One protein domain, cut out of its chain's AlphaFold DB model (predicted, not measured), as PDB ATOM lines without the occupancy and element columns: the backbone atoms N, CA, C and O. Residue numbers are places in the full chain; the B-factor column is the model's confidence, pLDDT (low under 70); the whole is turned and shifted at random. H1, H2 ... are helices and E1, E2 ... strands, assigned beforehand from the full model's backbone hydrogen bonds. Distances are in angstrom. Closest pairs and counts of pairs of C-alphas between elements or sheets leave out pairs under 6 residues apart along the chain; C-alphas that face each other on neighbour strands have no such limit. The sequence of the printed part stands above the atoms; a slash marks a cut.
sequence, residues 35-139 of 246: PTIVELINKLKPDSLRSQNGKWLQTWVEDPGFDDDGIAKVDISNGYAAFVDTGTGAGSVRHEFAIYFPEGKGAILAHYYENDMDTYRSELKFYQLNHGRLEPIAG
ATOM      1  N   PRO A  35     101.625 117.272 129.475       94.81
ATOM      2  CA  PRO A  35     101.081 118.052 130.573       94.81
ATOM      3  C   PRO A  35     101.684 117.621 131.912       94.81
ATOM      4  O   PRO A  35     101.968 116.438 132.134       94.81
ATOM      5  N   THR A  36     101.855 118.582 132.813       96.62
ATOM      6  CA  THR A  36     102.358 118.335 134.170       96.62
ATOM      7  C   THR A  36     101.247 117.876 135.117       96.62
ATOM      8  O   THR A  36     100.057 118.039 134.841       96.62
ATOM      9  N   ILE A  37     101.619 117.323 136.279       97.44
ATOM     10  CA  ILE A  37     100.636 116.862 137.278       97.44
ATOM     11  C   ILE A  37      99.789 118.024 137.799       97.44
ATOM     12  O   ILE A  37      98.583 117.881 137.962       97.44
ATOM     13  N   VAL A  38     100.408 119.191 137.973       97.00
ATOM     14  CA  VAL A  38      99.741 120.417 138.421       97.00
ATOM     15  C   VAL A  38      98.733 120.895 137.379       97.00
ATOM     16  O   VAL A  38      97.598 121.203 137.729       97.00
ATOM     17  N   GLU A  39      99.106 120.904 136.095       96.62
ATOM     18  CA  GLU A  39      98.192 121.282 135.011       96.62
ATOM     19  C   GLU A  39      96.974 120.363 134.942       96.62
ATOM     20  O   GLU A  39      95.854 120.842 134.769       96.62
ATOM     21  N   LEU A  40      97.166 119.047 135.089       97.69
ATOM     22  CA  LEU A  40      96.053 118.100 135.081       97.69
ATOM     23  C   LEU A  40      95.162 118.263 136.320       97.69
ATOM     24  O   LEU A  40      93.944 118.306 136.183       97.69
ATOM     25  N   ILE A  41      95.738 118.421 137.512       96.75
ATOM     26  CA  ILE A  41      94.967 118.652 138.743       96.75
ATOM     27  C   ILE A  41      94.151 119.948 138.642       96.75
ATOM     28  O   ILE A  41      92.951 119.930 138.907       96.75
ATOM     29  N   ASN A  42      94.750 121.041 138.164       95.50
ATOM     30  CA  ASN A  42      94.049 122.316 137.991       95.50
ATOM     31  C   ASN A  42      93.020 122.283 136.846       95.50
ATOM     32  O   ASN A  42      92.070 123.059 136.854       95.50
ATOM     33  N   LYS A  43      93.150 121.369 135.875       96.06
ATOM     34  CA  LYS A  43      92.079 121.086 134.902       96.06
ATOM     35  C   LYS A  43      90.910 120.325 135.521       96.06
ATOM     36  O   LYS A  43      89.781 120.530 135.086       96.06
ATOM     37  N   LEU A  44      91.174 119.435 136.482       94.88
ATOM     38  CA  LEU A  44      90.137 118.675 137.184       94.88
ATOM     39  C   LEU A  44      89.353 119.576 138.143       94.88
ATOM     40  O   LEU A  44      88.125 119.534 138.164       94.88
ATOM     41  N   LYS A  45      90.063 120.405 138.910       92.00
ATOM     42  CA  LYS A  45      89.487 121.423 139.785       92.00
ATOM     43  C   LYS A  45      90.353 122.689 139.710       92.00
ATOM     44  O   LYS A  45      91.482 122.653 140.207       92.00
ATOM     45  N   PRO A  46      89.857 123.782 139.097       91.81
ATOM     46  CA  PRO A  46      90.606 125.025 138.937       91.81
ATOM     47  C   PRO A  46      91.263 125.495 140.228       91.81
ATOM     48  O   PRO A  46      90.678 125.379 141.302       91.81
ATOM     49  N   ASP A  47      92.485 126.005 140.093       87.50
ATOM     50  CA  ASP A  47      93.284 126.606 141.164       87.50
ATOM     51  C   ASP A  47      93.676 125.717 142.345       87.50
ATOM     52  O   ASP A  47      94.363 126.201 143.238       87.50
ATOM     53  N   SER A  48      93.350 124.426 142.313       90.12
ATOM     54  CA  SER A  48      93.611 123.488 143.409       90.12
ATOM     55  C   SER A  48      95.058 123.423 143.887       90.12
ATOM     56  O   SER A  48      95.281 123.083 145.044       90.12
ATOM     57  N   LEU A  49      96.033 123.680 143.012       92.00
ATOM     58  CA  LEU A  49      97.451 123.739 143.353       92.00
ATOM     59  C   LEU A  49      98.077 125.036 142.846       92.00
ATOM     60  O   LEU A  49      98.056 125.325 141.644       92.00
ATOM     61  N   ARG A  50      98.708 125.781 143.758       90.94
ATOM     62  CA  ARG A  50      99.396 127.048 143.469       90.94
ATOM     63  C   ARG A  50     100.809 127.030 144.048       90.94
ATOM     64  O   ARG A  50     101.025 126.540 145.149       90.94
ATOM     65  N   SER A  51     101.779 127.564 143.312       90.94
ATOM     66  CA  SER A  51     103.154 127.705 143.805       90.94
ATOM     67  C   SER A  51     103.321 129.056 144.497       90.94
ATOM     68  O   SER A  51     103.126 130.092 143.863       90.94
ATOM     69  N   GLN A  52     103.734 129.058 145.764       86.94
ATOM     70  CA  GLN A  52     104.009 130.262 146.550       86.94
ATOM     71  C   GLN A  52     105.273 130.058 147.394       86.94
ATOM     72  O   GLN A  52     105.388 129.083 148.131       86.94
ATOM     73  N   ASN A  53     106.242 130.976 147.286       87.06
ATOM     74  CA  ASN A  53     107.498 130.954 148.057       87.06
ATOM     75  C   ASN A  53     108.261 129.610 147.995       87.06
ATOM     76  O   ASN A  53     108.822 129.156 148.989       87.06
ATOM     77  N   GLY A  54     108.256 128.947 146.834       85.44
ATOM     78  CA  GLY A  54     108.920 127.651 146.636       85.44
ATOM     79  C   GLY A  54     108.178 126.443 147.226       85.44
ATOM     80  O   GLY A  54     108.683 125.325 147.142       85.44
ATOM     81  N   LYS A  55     106.983 126.645 147.791       88.94
ATOM     82  CA  LYS A  55     106.075 125.591 148.253       88.94
ATOM     83  C   LYS A  55     104.871 125.481 147.317       88.94
ATOM     84  O   LYS A  55     104.486 126.452 146.668       88.94
ATOM     85  N   TRP A  56     104.268 124.298 147.268       91.75
ATOM     86  CA  TRP A  56     102.974 124.096 146.625       91.75
ATOM     87  C   TRP A  56     101.887 124.150 147.683       91.75
ATOM     88  O   TRP A  56     101.935 123.390 148.643       91.75
ATOM     89  N   LEU A  57     100.929 125.048 147.504       89.94
ATOM     90  CA  LEU A  57      99.758 125.169 148.354       89.94
ATOM     91  C   LEU A  57      98.575 124.476 147.692       89.94
ATOM     92  O   LEU A  57      98.376 124.623 146.481       89.94
ATOM     93  N   GLN A  58      97.812 123.734 148.487       87.75
ATOM     94  CA  GLN A  58      96.539 123.163 148.076       87.75
ATOM     95  C   GLN A  58      95.392 124.094 148.473       87.75
ATOM     96  O   GLN A  58      95.342 124.581 149.597       87.75
ATOM     97  N   THR A  59      94.474 124.331 147.542       83.31
ATOM     98  CA  THR A  59      93.196 125.023 147.787       83.31
ATOM     99  C   THR A  59      92.032 124.112 147.408       83.31
ATOM    100  O   THR A  59      90.975 124.552 146.947       83.31
ATOM    101  N   TRP A  60      92.256 122.799 147.498       77.12
ATOM    102  CA  TRP A  60      91.226 121.820 147.191       77.12
ATOM    103  C   TRP A  60      90.096 121.889 148.224       77.12
ATOM    104  O   TRP A  60      88.962 121.529 147.912       77.12
ATOM    105  N   VAL A  61      90.379 122.402 149.417       71.12
ATOM    106  CA  VAL A  61      89.409 122.681 150.475       71.12
ATOM    107  C   VAL A  61      89.393 124.191 150.722       71.12
ATOM    108  O   VAL A  61      90.430 124.839 150.599       71.12
ATOM    109  N   GLU A  62      88.211 124.767 150.963       60.25
ATOM    110  CA  GLU A  62      87.981 126.227 150.965       60.25
ATOM    111  C   GLU A  62      88.615 126.967 152.156       60.25
ATOM    112  O   GLU A  62      88.683 128.192 152.130       60.25
ATOM    113  N   ASP A  63      89.137 126.245 153.150       55.91
ATOM    114  CA  ASP A  63      89.812 126.817 154.318       55.91
ATOM    115  C   ASP A  63      90.913 125.859 154.810       55.91
ATOM    116  O   ASP A  63      90.710 125.117 155.773       55.91
ATOM    117  N   PRO A  64      92.059 125.755 154.104       51.84
ATOM    118  CA  PRO A  64      93.190 125.024 154.646       51.84
ATOM    119  C   PRO A  64      93.623 125.785 155.897       51.84
ATOM    120  O   PRO A  64      94.062 126.933 155.791       51.84
ATOM    121  N   GLY A  65      93.450 125.178 157.073       49.34
ATOM    122  CA  GLY A  65      93.905 125.756 158.335       49.34
ATOM    123  C   GLY A  65      95.319 126.326 158.190       49.34
ATOM    124  O   GLY A  65      96.121 125.824 157.404       49.34
ATOM    125  N   PHE A  66      95.609 127.407 158.913       44.06
ATOM    126  CA  PHE A  66      96.787 128.277 158.754       44.06
ATOM    127  C   PHE A  66      98.178 127.613 158.971       44.06
ATOM    128  O   PHE A  66      99.182 128.325 159.032       44.06
ATOM    129  N   ASP A  67      98.259 126.281 159.025       55.84
ATOM    130  CA  ASP A  67      99.457 125.470 159.266       55.84
ATOM    131  C   ASP A  67      99.910 124.673 158.012       55.84
ATOM    132  O   ASP A  67      99.433 124.880 156.891       55.84
ATOM    133  N   ASP A  68     100.876 123.756 158.180       58.44
ATOM    134  CA  ASP A  68     101.436 122.886 157.123       58.44
ATOM    135  C   ASP A  68     100.376 122.020 156.385       58.44
ATOM    136  O   ASP A  68     100.679 121.446 155.335       58.44
ATOM    137  N   ASP A  69      99.130 121.989 156.865       60.34
ATOM    138  CA  ASP A  69      97.952 121.327 156.275       60.34
ATOM    139  C   ASP A  69      97.551 121.920 154.903       60.34
ATOM    140  O   ASP A  69      96.900 121.284 154.067       60.34
ATOM    141  N   GLY A  70      98.016 123.139 154.609       72.88
ATOM    142  CA  GLY A  70      97.906 123.758 153.289       72.88
ATOM    143  C   GLY A  70      98.973 123.312 152.282       72.88
ATOM    144  O   GLY A  70      98.891 123.696 151.115       72.88
ATOM    145  N   ILE A  71      99.994 122.538 152.675       86.25
ATOM    146  CA  ILE A  71     101.139 122.229 151.805       86.25
ATOM    147  C   ILE A  71     100.922 120.921 151.040       86.25
ATOM    148  O   ILE A  71     100.909 119.820 151.590       86.25
ATOM    149  N   ALA A  72     100.876 121.028 149.714       91.06
ATOM    150  CA  ALA A  72     100.911 119.881 148.827       91.06
ATOM    151  C   ALA A  72     102.338 119.373 148.614       91.06
ATOM    152  O   ALA A  72     103.275 120.107 148.287       91.06
ATOM    153  N   LYS A  73     102.486 118.055 148.675       94.38
ATOM    154  CA  LYS A  73     103.683 117.364 148.214       94.38
ATOM    155  C   LYS A  73     103.576 117.142 146.715       94.38
ATOM    156  O   LYS A  73     102.867 116.239 146.282       94.38
ATOM    157  N   VAL A  74     104.322 117.914 145.933       96.38
ATOM    158  CA  VAL A  74     104.333 117.811 144.467       96.38
ATOM    159  C   VAL A  74     105.695 117.328 143.978       96.38
ATOM    160  O   VAL A  74     106.740 117.846 144.363       96.38
ATOM    161  N   ASP A  75     105.677 116.327 143.105       96.50
ATOM    162  CA  ASP A  75     106.837 115.796 142.404       96.50
ATOM    163  C   ASP A  75     106.530 115.788 140.905       96.50
ATOM    164  O   ASP A  75     106.065 114.796 140.339       96.50
ATOM    165  N   ILE A  76     106.748 116.941 140.264       95.00
ATOM    166  CA  ILE A  76     106.445 117.150 138.839       95.00
ATOM    167  C   ILE A  76     107.192 116.131 137.975       95.00
ATOM    168  O   ILE A  76     106.615 115.589 137.035       95.00
ATOM    169  N   SER A  77     108.450 115.837 138.321       93.19
ATOM    170  CA  SER A  77     109.312 114.934 137.556       93.19
ATOM    171  C   SER A  77     108.769 113.507 137.487       93.19
ATOM    172  O   SER A  77     108.859 112.863 136.444       93.19
ATOM    173  N   ASN A  78     108.154 113.040 138.576       95.31
ATOM    174  CA  ASN A  78     107.531 111.724 138.644       95.31
ATOM    175  C   ASN A  78     106.019 111.758 138.371       95.31
ATOM    176  O   ASN A  78     105.367 110.720 138.439       95.31
ATOM    177  N   GLY A  79     105.452 112.927 138.053       96.88
ATOM    178  CA  GLY A  79     104.027 113.081 137.777       96.88
ATOM    179  C   GLY A  79     103.142 112.759 138.980       96.88
ATOM    180  O   GLY A  79     102.083 112.172 138.794       96.88
ATOM    181  N   TYR A  80     103.569 113.115 140.194       98.31
ATOM    182  CA  TYR A  80     102.872 112.793 141.443       98.31
ATOM    183  C   TYR A  80     102.524 114.054 142.235       98.31
ATOM    184  O   TYR A  80     103.319 114.995 142.305       98.31
ATOM    185  N   ALA A  81     101.366 114.051 142.891       97.44
ATOM    186  CA  ALA A  81     101.031 115.034 143.913       97.44
ATOM    187  C   ALA A  81     100.177 114.407 145.018       97.44
ATOM    188  O   ALA A  81      99.386 113.509 144.752       97.44
ATOM    189  N   ALA A  82     100.301 114.889 146.250       95.88
ATOM    190  CA  ALA A  82      99.398 114.520 147.331       95.88
ATOM    191  C   ALA A  82      99.277 115.632 148.365       95.88
ATOM    192  O   ALA A  82     100.220 116.396 148.576       95.88
ATOM    193  N   PHE A  83      98.139 115.668 149.040       91.94
ATOM    194  CA  PHE A  83      97.893 116.514 150.197       91.94
ATOM    195  C   PHE A  83      96.875 115.838 151.115       91.94
ATOM    196  O   PHE A  83      96.128 114.946 150.697       91.94
ATOM    197  N   VAL A  84      96.900 116.234 152.379       88.38
ATOM    198  CA  VAL A  84      95.994 115.752 153.417       88.38
ATOM    199  C   VAL A  84      95.351 116.980 154.030       88.38
ATOM    200  O   VAL A  84      96.051 117.928 154.354       88.38
ATOM    201  N   ASP A  85      94.035 116.948 154.150       80.75
ATOM    202  CA  ASP A  85      93.260 117.881 154.945       80.75
ATOM    203  C   ASP A  85      92.867 117.175 156.244       80.75
ATOM    204  O   ASP A  85      92.161 116.167 156.240       80.75
ATOM    205  N   THR A  86      93.395 117.661 157.355       72.44
ATOM    206  CA  THR A  86      93.176 117.133 158.705       72.44
ATOM    207  C   THR A  86      91.978 117.777 159.406       72.44
ATOM    208  O   THR A  86      91.547 117.263 160.436       72.44
ATOM    209  N   GLY A  87      91.384 118.842 158.844       65.62
ATOM    210  CA  GLY A  87      90.298 119.592 159.477       65.62
ATOM    211  C   GLY A  87      90.602 120.013 160.926       65.62
ATOM    212  O   GLY A  87      91.748 120.042 161.369       65.62
ATOM    213  N   THR A  88      89.560 120.333 161.698       57.31
ATOM    214  CA  THR A  88      89.658 120.659 163.140       57.31
ATOM    215  C   THR A  88      89.196 119.513 164.058       57.31
ATOM    216  O   THR A  88      89.073 119.702 165.269       57.31
ATOM    217  N   GLY A  89      88.912 118.327 163.501       65.56
ATOM    218  CA  GLY A  89      88.268 117.192 164.181       65.56
ATOM    219  C   GLY A  89      89.062 115.875 164.151       65.56
ATOM    220  O   GLY A  89      90.247 115.846 163.840       65.56
ATOM    221  N   ALA A  90      88.401 114.761 164.499       66.25
ATOM    222  CA  ALA A  90      88.997 113.420 164.559       66.25
ATOM    223  C   ALA A  90      88.885 112.678 163.213       66.25
ATOM    224  O   ALA A  90      88.062 111.781 163.052       66.25
ATOM    225  N   GLY A  91      89.711 113.049 162.236       76.31
ATOM    226  CA  GLY A  91      89.811 112.330 160.967       76.31
ATOM    227  C   GLY A  91      90.675 113.065 159.953       76.31
ATOM    228  O   GLY A  91      91.323 114.053 160.276       76.31
ATOM    229  N   SER A  92      90.722 112.560 158.722       85.44
ATOM    230  CA  SER A  92      91.415 113.251 157.633       85.44
ATOM    231  C   SER A  92      90.806 112.919 156.279       85.44
ATOM    232  O   SER A  92      90.213 111.854 156.083       85.44
ATOM    233  N   VAL A  93      90.985 113.841 155.341       87.38
ATOM    234  CA  VAL A  93      90.704 113.674 153.925       87.38
ATOM    235  C   VAL A  93      92.025 113.704 153.173       87.38
ATOM    236  O   VAL A  93      92.727 114.710 153.141       87.38
ATOM    237  N   ARG A  94      92.383 112.600 152.527       91.19
ATOM    238  CA  ARG A  94      93.610 112.497 151.740       91.19
ATOM    239  C   ARG A  94      93.288 112.487 150.256       91.19
ATOM    240  O   ARG A  94      92.458 111.714 149.782       91.19
ATOM    241  N   HIS A  95      94.028 113.306 149.520       94.19
ATOM    242  CA  HIS A  95      94.042 113.313 148.068       94.19
ATOM    243  C   HIS A  95      95.428 112.917 147.576       94.19
ATOM    244  O   HIS A  95      96.446 113.470 147.993       94.19
ATOM    245  N   GLU A  96      95.476 111.964 146.656       97.44
ATOM    246  CA  GLU A  96      96.706 111.525 146.017       97.44
ATOM    247  C   GLU A  96      96.481 111.404 144.511       97.44
ATOM    248  O   GLU A  96      95.433 110.945 144.058       97.44
ATOM    249  N   PHE A  97      97.463 111.827 143.722       98.38
ATOM    250  CA  PHE A  97      97.373 111.885 142.272       98.38
ATOM    251  C   PHE A  97      98.635 111.341 141.609       98.38
ATOM    252  O   PHE A  97      99.749 111.569 142.084       98.38
ATOM    253  N   ALA A  98      98.458 110.684 140.464       98.50
ATOM    254  CA  ALA A  98      99.551 110.241 139.605       98.50
ATOM    255  C   ALA A  98      99.170 110.343 138.121       98.50
ATOM    256  O   ALA A  98      98.025 110.064 137.758       98.50
ATOM    257  N   ILE A  99     100.123 110.710 137.256       97.94
ATOM    258  CA  ILE A  99      99.915 110.740 135.800       97.94
ATOM    259  C   ILE A  99     100.443 109.470 135.140       97.94
ATOM    260  O   ILE A  99     101.570 109.037 135.377       97.94
ATOM    261  N   TYR A 100      99.665 108.953 134.197       97.50
ATOM    262  CA  TYR A 100     100.042 107.868 133.308       97.50
ATOM    263  C   TYR A 100      99.988 108.325 131.853       97.50
ATOM    264  O   TYR A 100      99.062 109.009 131.421       97.50
ATOM    265  N   PHE A 101     100.987 107.914 131.076       95.38
ATOM    266  CA  PHE A 101     101.077 108.205 129.646       95.38
ATOM    267  C   PHE A 101     100.972 106.898 128.852       95.38
ATOM    268  O   PHE A 101     101.985 106.203 128.704       95.38
ATOM    269  N   PRO A 102      99.768 106.520 128.392       94.69
ATOM    270  CA  PRO A 102      99.605 105.456 127.402       94.69
ATOM    271  C   PRO A 102     100.252 105.832 126.059       94.69
ATOM    272  O   PRO A 102     100.334 107.005 125.696       94.69
ATOM    273  N   GLU A 103     100.700 104.838 125.295       93.00
ATOM    274  CA  GLU A 103     101.185 105.052 123.929       93.00
ATOM    275  C   GLU A 103     100.019 105.440 123.005       93.00
ATOM    276  O   GLU A 103      98.966 104.805 123.011       93.00
ATOM    277  N   GLY A 104     100.196 106.506 122.219       87.12
ATOM    278  CA  GLY A 104      99.216 106.936 121.215       87.12
ATOM    279  C   GLY A 104      97.896 107.500 121.760       87.12
ATOM    280  O   GLY A 104      96.981 107.722 120.971       87.12
ATOM    281  N   LYS A 105      97.772 107.745 123.072       86.62
ATOM    282  CA  LYS A 105      96.582 108.360 123.688       86.62
ATOM    283  C   LYS A 105      96.967 109.544 124.585       86.62
ATOM    284  O   LYS A 105      98.138 109.737 124.913       86.62
ATOM    285  N   GLY A 106      95.969 110.331 124.989       90.50
ATOM    286  CA  GLY A 106      96.139 111.436 125.935       90.50
ATOM    287  C   GLY A 106      96.547 110.971 127.337       90.50
ATOM    288  O   GLY A 106      96.346 109.809 127.704       90.50
ATOM    289  N   ALA A 107      97.111 111.895 128.122       96.50
ATOM    290  CA  ALA A 107      97.504 111.660 129.511       96.50
ATOM    291  C   ALA A 107      96.311 111.206 130.367       96.50
ATOM    292  O   ALA A 107      95.187 111.658 130.160       96.50
ATOM    293  N   ILE A 108      96.568 110.334 131.338       97.75
ATOM    294  CA  ILE A 108      95.574 109.841 132.291       97.75
ATOM    295  C   ILE A 108      95.973 110.310 133.687       97.75
ATOM    296  O   ILE A 108      97.067 110.004 134.151       97.75
ATOM    297  N   LEU A 109      95.082 111.029 134.358       98.44
ATOM    298  CA  LEU A 109      95.203 111.403 135.760       98.44
ATOM    299  C   LEU A 109      94.487 110.351 136.613       98.44
ATOM    300  O   LEU A 109      93.274 110.187 136.503       98.44
ATOM    301  N   ALA A 110      95.227 109.652 137.465       98.44
ATOM    302  CA  ALA A 110      94.653 108.887 138.563       98.44
ATOM    303  C   ALA A 110      94.460 109.815 139.764       98.44
ATOM    304  O   ALA A 110      95.374 110.566 140.105       98.44
ATOM    305  N   HIS A 111      93.297 109.745 140.404       97.88
ATOM    306  CA  HIS A 111      92.972 110.466 141.630       97.88
ATOM    307  C   HIS A 111      92.452 109.473 142.661       97.88
ATOM    308  O   HIS A 111      91.393 108.868 142.482       97.88
ATOM    309  N   TYR A 112      93.216 109.312 143.730       97.31
ATOM    310  CA  TYR A 112      92.812 108.591 144.915       97.31
ATOM    311  C   TYR A 112      92.297 109.567 145.979       97.31
ATOM    312  O   TYR A 112      92.968 110.544 146.318       97.31
ATOM    313  N   TYR A 113      91.102 109.285 146.485       94.00
ATOM    314  CA  TYR A 113      90.429 109.998 147.560       94.00
ATOM    315  C   TYR A 113      90.188 109.048 148.731       94.00
ATOM    316  O   TYR A 113      89.653 107.952 148.549       94.00
ATOM    317  N   GLU A 114      90.541 109.493 149.930       92.00
ATOM    318  CA  GLU A 114      90.289 108.793 151.185       92.00
ATOM    319  C   GLU A 114      89.692 109.765 152.207       92.00
ATOM    320  O   GLU A 114      90.176 110.885 152.326       92.00
ATOM    321  N   ASN A 115      88.662 109.342 152.940       89.19
ATOM    322  CA  ASN A 115      88.042 110.095 154.031       89.19
ATOM    323  C   ASN A 115      87.820 109.174 155.236       89.19
ATOM    324  O   ASN A 115      87.208 108.118 155.083       89.19
ATOM    325  N   ASP A 116      88.323 109.587 156.401       83.25
ATOM    326  CA  ASP A 116      88.276 108.847 157.675       83.25
ATOM    327  C   ASP A 116      87.561 109.618 158.814       83.25
ATOM    328  O   ASP A 116      87.744 109.305 159.987       83.25
ATOM    329  N   MET A 117      86.768 110.657 158.511       77.38
ATOM    330  CA  MET A 117      86.092 111.460 159.550       77.38
ATOM    331  C   MET A 117      84.868 110.752 160.156       77.38
ATOM    332  O   MET A 117      84.849 110.490 161.355       77.38
ATOM    333  N   ASP A 118      83.878 110.378 159.338       72.00
ATOM    334  CA  ASP A 118      82.600 109.818 159.836       72.00
ATOM    335  C   ASP A 118      82.261 108.453 159.240       72.00
ATOM    336  O   ASP A 118      81.734 107.557 159.896       72.00
ATOM    337  N   THR A 119      82.550 108.294 157.953       76.25
ATOM    338  CA  THR A 119      82.382 107.044 157.224       76.25
ATOM    339  C   THR A 119      83.640 106.832 156.420       76.25
ATOM    340  O   THR A 119      84.091 107.743 155.721       76.25
ATOM    341  N   TYR A 120      84.218 105.637 156.523       83.50
ATOM    342  CA  TYR A 120      85.385 105.340 155.715       83.50
ATOM    343  C   TYR A 120      84.978 105.272 154.252       83.50
ATOM    344  O   TYR A 120      84.223 104.389 153.836       83.50
ATOM    345  N   ARG A 121      85.489 106.217 153.467       87.88
ATOM    346  CA  ARG A 121      85.314 106.241 152.021       87.88
ATOM    347  C   ARG A 121      86.676 106.213 151.364       87.88
ATOM    348  O   ARG A 121      87.526 107.050 151.640       87.88
ATOM    349  N   SER A 122      86.845 105.273 150.448       90.69
ATOM    350  CA  SER A 122      88.049 105.109 149.646       90.69
ATOM    351  C   SER A 122      87.635 104.968 148.191       90.69
ATOM    352  O   SER A 122      86.829 104.101 147.852       90.69
ATOM    353  N   GLU A 123      88.134 105.849 147.329       92.56
ATOM    354  CA  GLU A 123      87.744 105.894 145.924       92.56
ATOM    355  C   GLU A 123      88.949 106.213 145.038       92.56
ATOM    356  O   GLU A 123      89.642 107.204 145.245       92.56
ATOM    357  N   LEU A 124      89.181 105.382 144.021       96.44
ATOM    358  CA  LEU A 124      90.185 105.621 142.991       96.44
ATOM    359  C   LEU A 124      89.487 105.852 141.649       96.44
ATOM    360  O   LEU A 124      88.825 104.957 141.121       96.44
ATOM    361  N   LYS A 125      89.655 107.053 141.098       97.50
ATOM    362  CA  LYS A 125      89.119 107.465 139.797       97.50
ATOM    363  C   LYS A 125      90.234 107.717 138.797       97.50
ATOM    364  O   LYS A 125      91.344 108.105 139.159       97.50
ATOM    365  N   PHE A 126      89.910 107.539 137.522       98.25
ATOM    366  CA  PHE A 126      90.797 107.845 136.409       98.25
ATOM    367  C   PHE A 126      90.127 108.844 135.477       98.25
ATOM    368  O   PHE A 126      88.933 108.737 135.197       98.25
ATOM    369  N   TYR A 127      90.911 109.791 134.976       98.31
ATOM    370  CA  TYR A 127      90.460 110.821 134.052       98.31
ATOM    371  C   TYR A 127      91.413 110.902 132.868       98.31
ATOM    372  O   TYR A 127      92.619 111.018 133.067       98.31
ATOM    373  N   GLN A 128      90.903 110.867 131.641       97.25
ATOM    374  CA  GLN A 128      91.719 111.016 130.440       97.25
ATOM    375  C   GLN A 128      91.627 112.429 129.878       97.25
ATOM    376  O   GLN A 128      90.544 113.003 129.778       97.25
ATOM    377  N   LEU A 129      92.776 112.985 129.498       96.38
ATOM    378  CA  LEU A 129      92.860 114.260 128.807       96.38
ATOM    379  C   LEU A 129      92.468 114.078 127.336       96.38
ATOM    380  O   LEU A 129      93.271 113.596 126.536       96.38
ATOM    381  N   ASN A 130      91.266 114.532 126.989       92.94
ATOM    382  CA  ASN A 130      90.729 114.563 125.634       92.94
ATOM    383  C   ASN A 130      90.382 116.009 125.267       92.94
ATOM    384  O   ASN A 130      89.669 116.690 126.000       92.94
ATOM    385  N   HIS A 131      90.909 116.505 124.143       88.38
ATOM    386  CA  HIS A 131      90.611 117.855 123.629       88.38
ATOM    387  C   HIS A 131      90.720 118.974 124.691       88.38
ATOM    388  O   HIS A 131      89.897 119.885 124.759       88.38
ATOM    389  N   GLY A 132      91.735 118.890 125.558       89.38
ATOM    390  CA  GLY A 132      92.006 119.883 126.603       89.38
ATOM    391  C   GLY A 132      91.184 119.748 127.891       89.38
ATOM    392  O   GLY A 132      91.435 120.527 128.818       89.38
ATOM    393  N   ARG A 133      90.270 118.769 127.978       92.75
ATOM    394  CA  ARG A 133      89.409 118.480 129.138       92.75
ATOM    395  C   ARG A 133      89.709 117.104 129.733       92.75
ATOM    396  O   ARG A 133      90.140 116.206 129.019       92.75
ATOM    397  N   LEU A 134      89.492 116.956 131.039       96.94
ATOM    398  CA  LEU A 134      89.607 115.676 131.739       96.94
ATOM    399  C   LEU A 134      88.240 114.998 131.818       96.94
ATOM    400  O   LEU A 134      87.311 115.540 132.410       96.94
ATOM    401  N   GLU A 135      88.133 113.809 131.236       96.31
ATOM    402  CA  GLU A 135      86.900 113.018 131.192       96.31
ATOM    403  C   GLU A 135      87.071 111.738 132.019       96.31
ATOM    404  O   GLU A 135      88.105 111.077 131.886       96.31
ATOM    405  N   PRO A 136      86.105 111.368 132.881       97.25
ATOM    406  CA  PRO A 136      86.210 110.160 133.689       97.25
ATOM    407  C   PRO A 136      86.222 108.912 132.802       97.25
ATOM    408  O   PRO A 136      85.426 108.785 131.873       97.25
ATOM    409  N   ILE A 137      87.100 107.967 133.127       96.44
ATOM    410  CA  ILE A 137      87.204 106.672 132.455       96.44
ATOM    411  C   ILE A 137      87.253 105.538 133.481       96.44
ATOM    412  O   ILE A 137      87.756 105.696 134.593       96.44
ATOM    413  N   ALA A 138      86.715 104.381 133.101       93.75
ATOM    414  CA  ALA A 138      86.606 103.199 133.952       93.75
ATOM    415  C   ALA A 138      87.321 101.992 133.325       93.75
ATOM    416  O   ALA A 138      87.762 102.037 132.178       93.75
ATOM    417  N   GLY A 139      87.444 100.903 134.090       89.81
ATOM    418  CA  GLY A 139      87.990  99.633 133.595       89.81
ATOM    419  C   GLY A 139      89.508  99.606 133.391       89.81
ATOM    420  O   GLY A 139      90.016  98.673 132.777       89.81
TER     421      GLY A 139
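Overview. This is residues 35 to 139 of the 246 residues of an uncharacterized protein of Turneriella parva (strain ATCC BAA-1111 / DSM 21527 / NCTC 11395 / H) (UniProt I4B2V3). One twisted sheet of eight strands, curled like part of a barrel but left open, wraps round a single short helix, H1. The long strands E5, E6 and E7 lie side by side in the curled wall, while the short strands E1 and E8 are the two edges of the whole eight-stranded sheet, each with residues close to H1. The printed part has 105 residues, with one named helix followed by eight named strands; the sheet order is E1 E2 E3 E4 E5 E6 E7 E8, with neighbours antiparallel in E1 and E2 and from E3 on to E8, while the directions of E2 and E3 stand at 113 degrees, and the class is mostly strand. The whole is compact, with a radius of gyration of the C-alphas of 14.1 A and spans of 45 by 36 by 21 A.

Arrangement. Start in the sheet with E5, residues 93 to 100, and E6, residues 108 to 115, a hairpin at 165 degrees; look at N 98 and O 110, 3.1 A apart. E7, residues 121 to 130, is the next neighbour of E6, with N 111 and O 125 at 2.8 A. E8, residues 133 to 137, is an edge strand and stands at 128 degrees to E7, with N 135 and O 128 at 2.9 A. On the other side of E5 find E4, residues 80 to 85, with N 83 and O 95 at 3.0 A. E3, residues 71 to 75, has staggered pairing: its residues 73 to 75 pair with E4, with N 73 and O 82 at 2.8 A, and its residues 71 to 72 pair with E2, residues 55 to 58, with N 72 and O 56 at 2.8 A. E1, residues 49 to 52, is the other edge strand, with N 50 and O 57 of E2 at 3.0 A. The eight strands E1 E2 E3 E4 E5 E6 E7 E8 are a meander, in which each strand is the sheet neighbour of the one before it in the chain, with no named helix between. From edge to edge the way across the sheet turns by 166 degrees, and the sheet curls round H1, residues 37 to 44, which is on it. The closest C-alphas of H1 and E8 are those of Leu 44 and Leu 134, 6.2 A apart; those of H1 and E1 are Val 38 and Leu 49, 6.4 A. Every O i to N i+4 pair in H1 is within hydrogen-bond range. E1 and E8 are apart.

Along the chain. Find C-alpha 121 at (85.314, 106.241, 152.021); from there E7, the longest strand, runs 28.2 A to C-alpha 130. E5 covers 23.4 A, E6 23.0 A and E4 17.3 A. H1 begins at C-alpha 37, (100.636, 116.862, 137.278), and E8 ends at C-alpha 137, (87.204, 106.672, 132.455).

Size, cuts and confidence. The two C-alphas farthest apart, those of Gly 89 and Gly 104, are 45.5 A apart. The printed part has no cut. The link from E2 to E3, residues 59 to 70, is long. The mean pLDDT of the printed part is 87.6; look for values under 70 at residues 62 to 69 and 87 to 90.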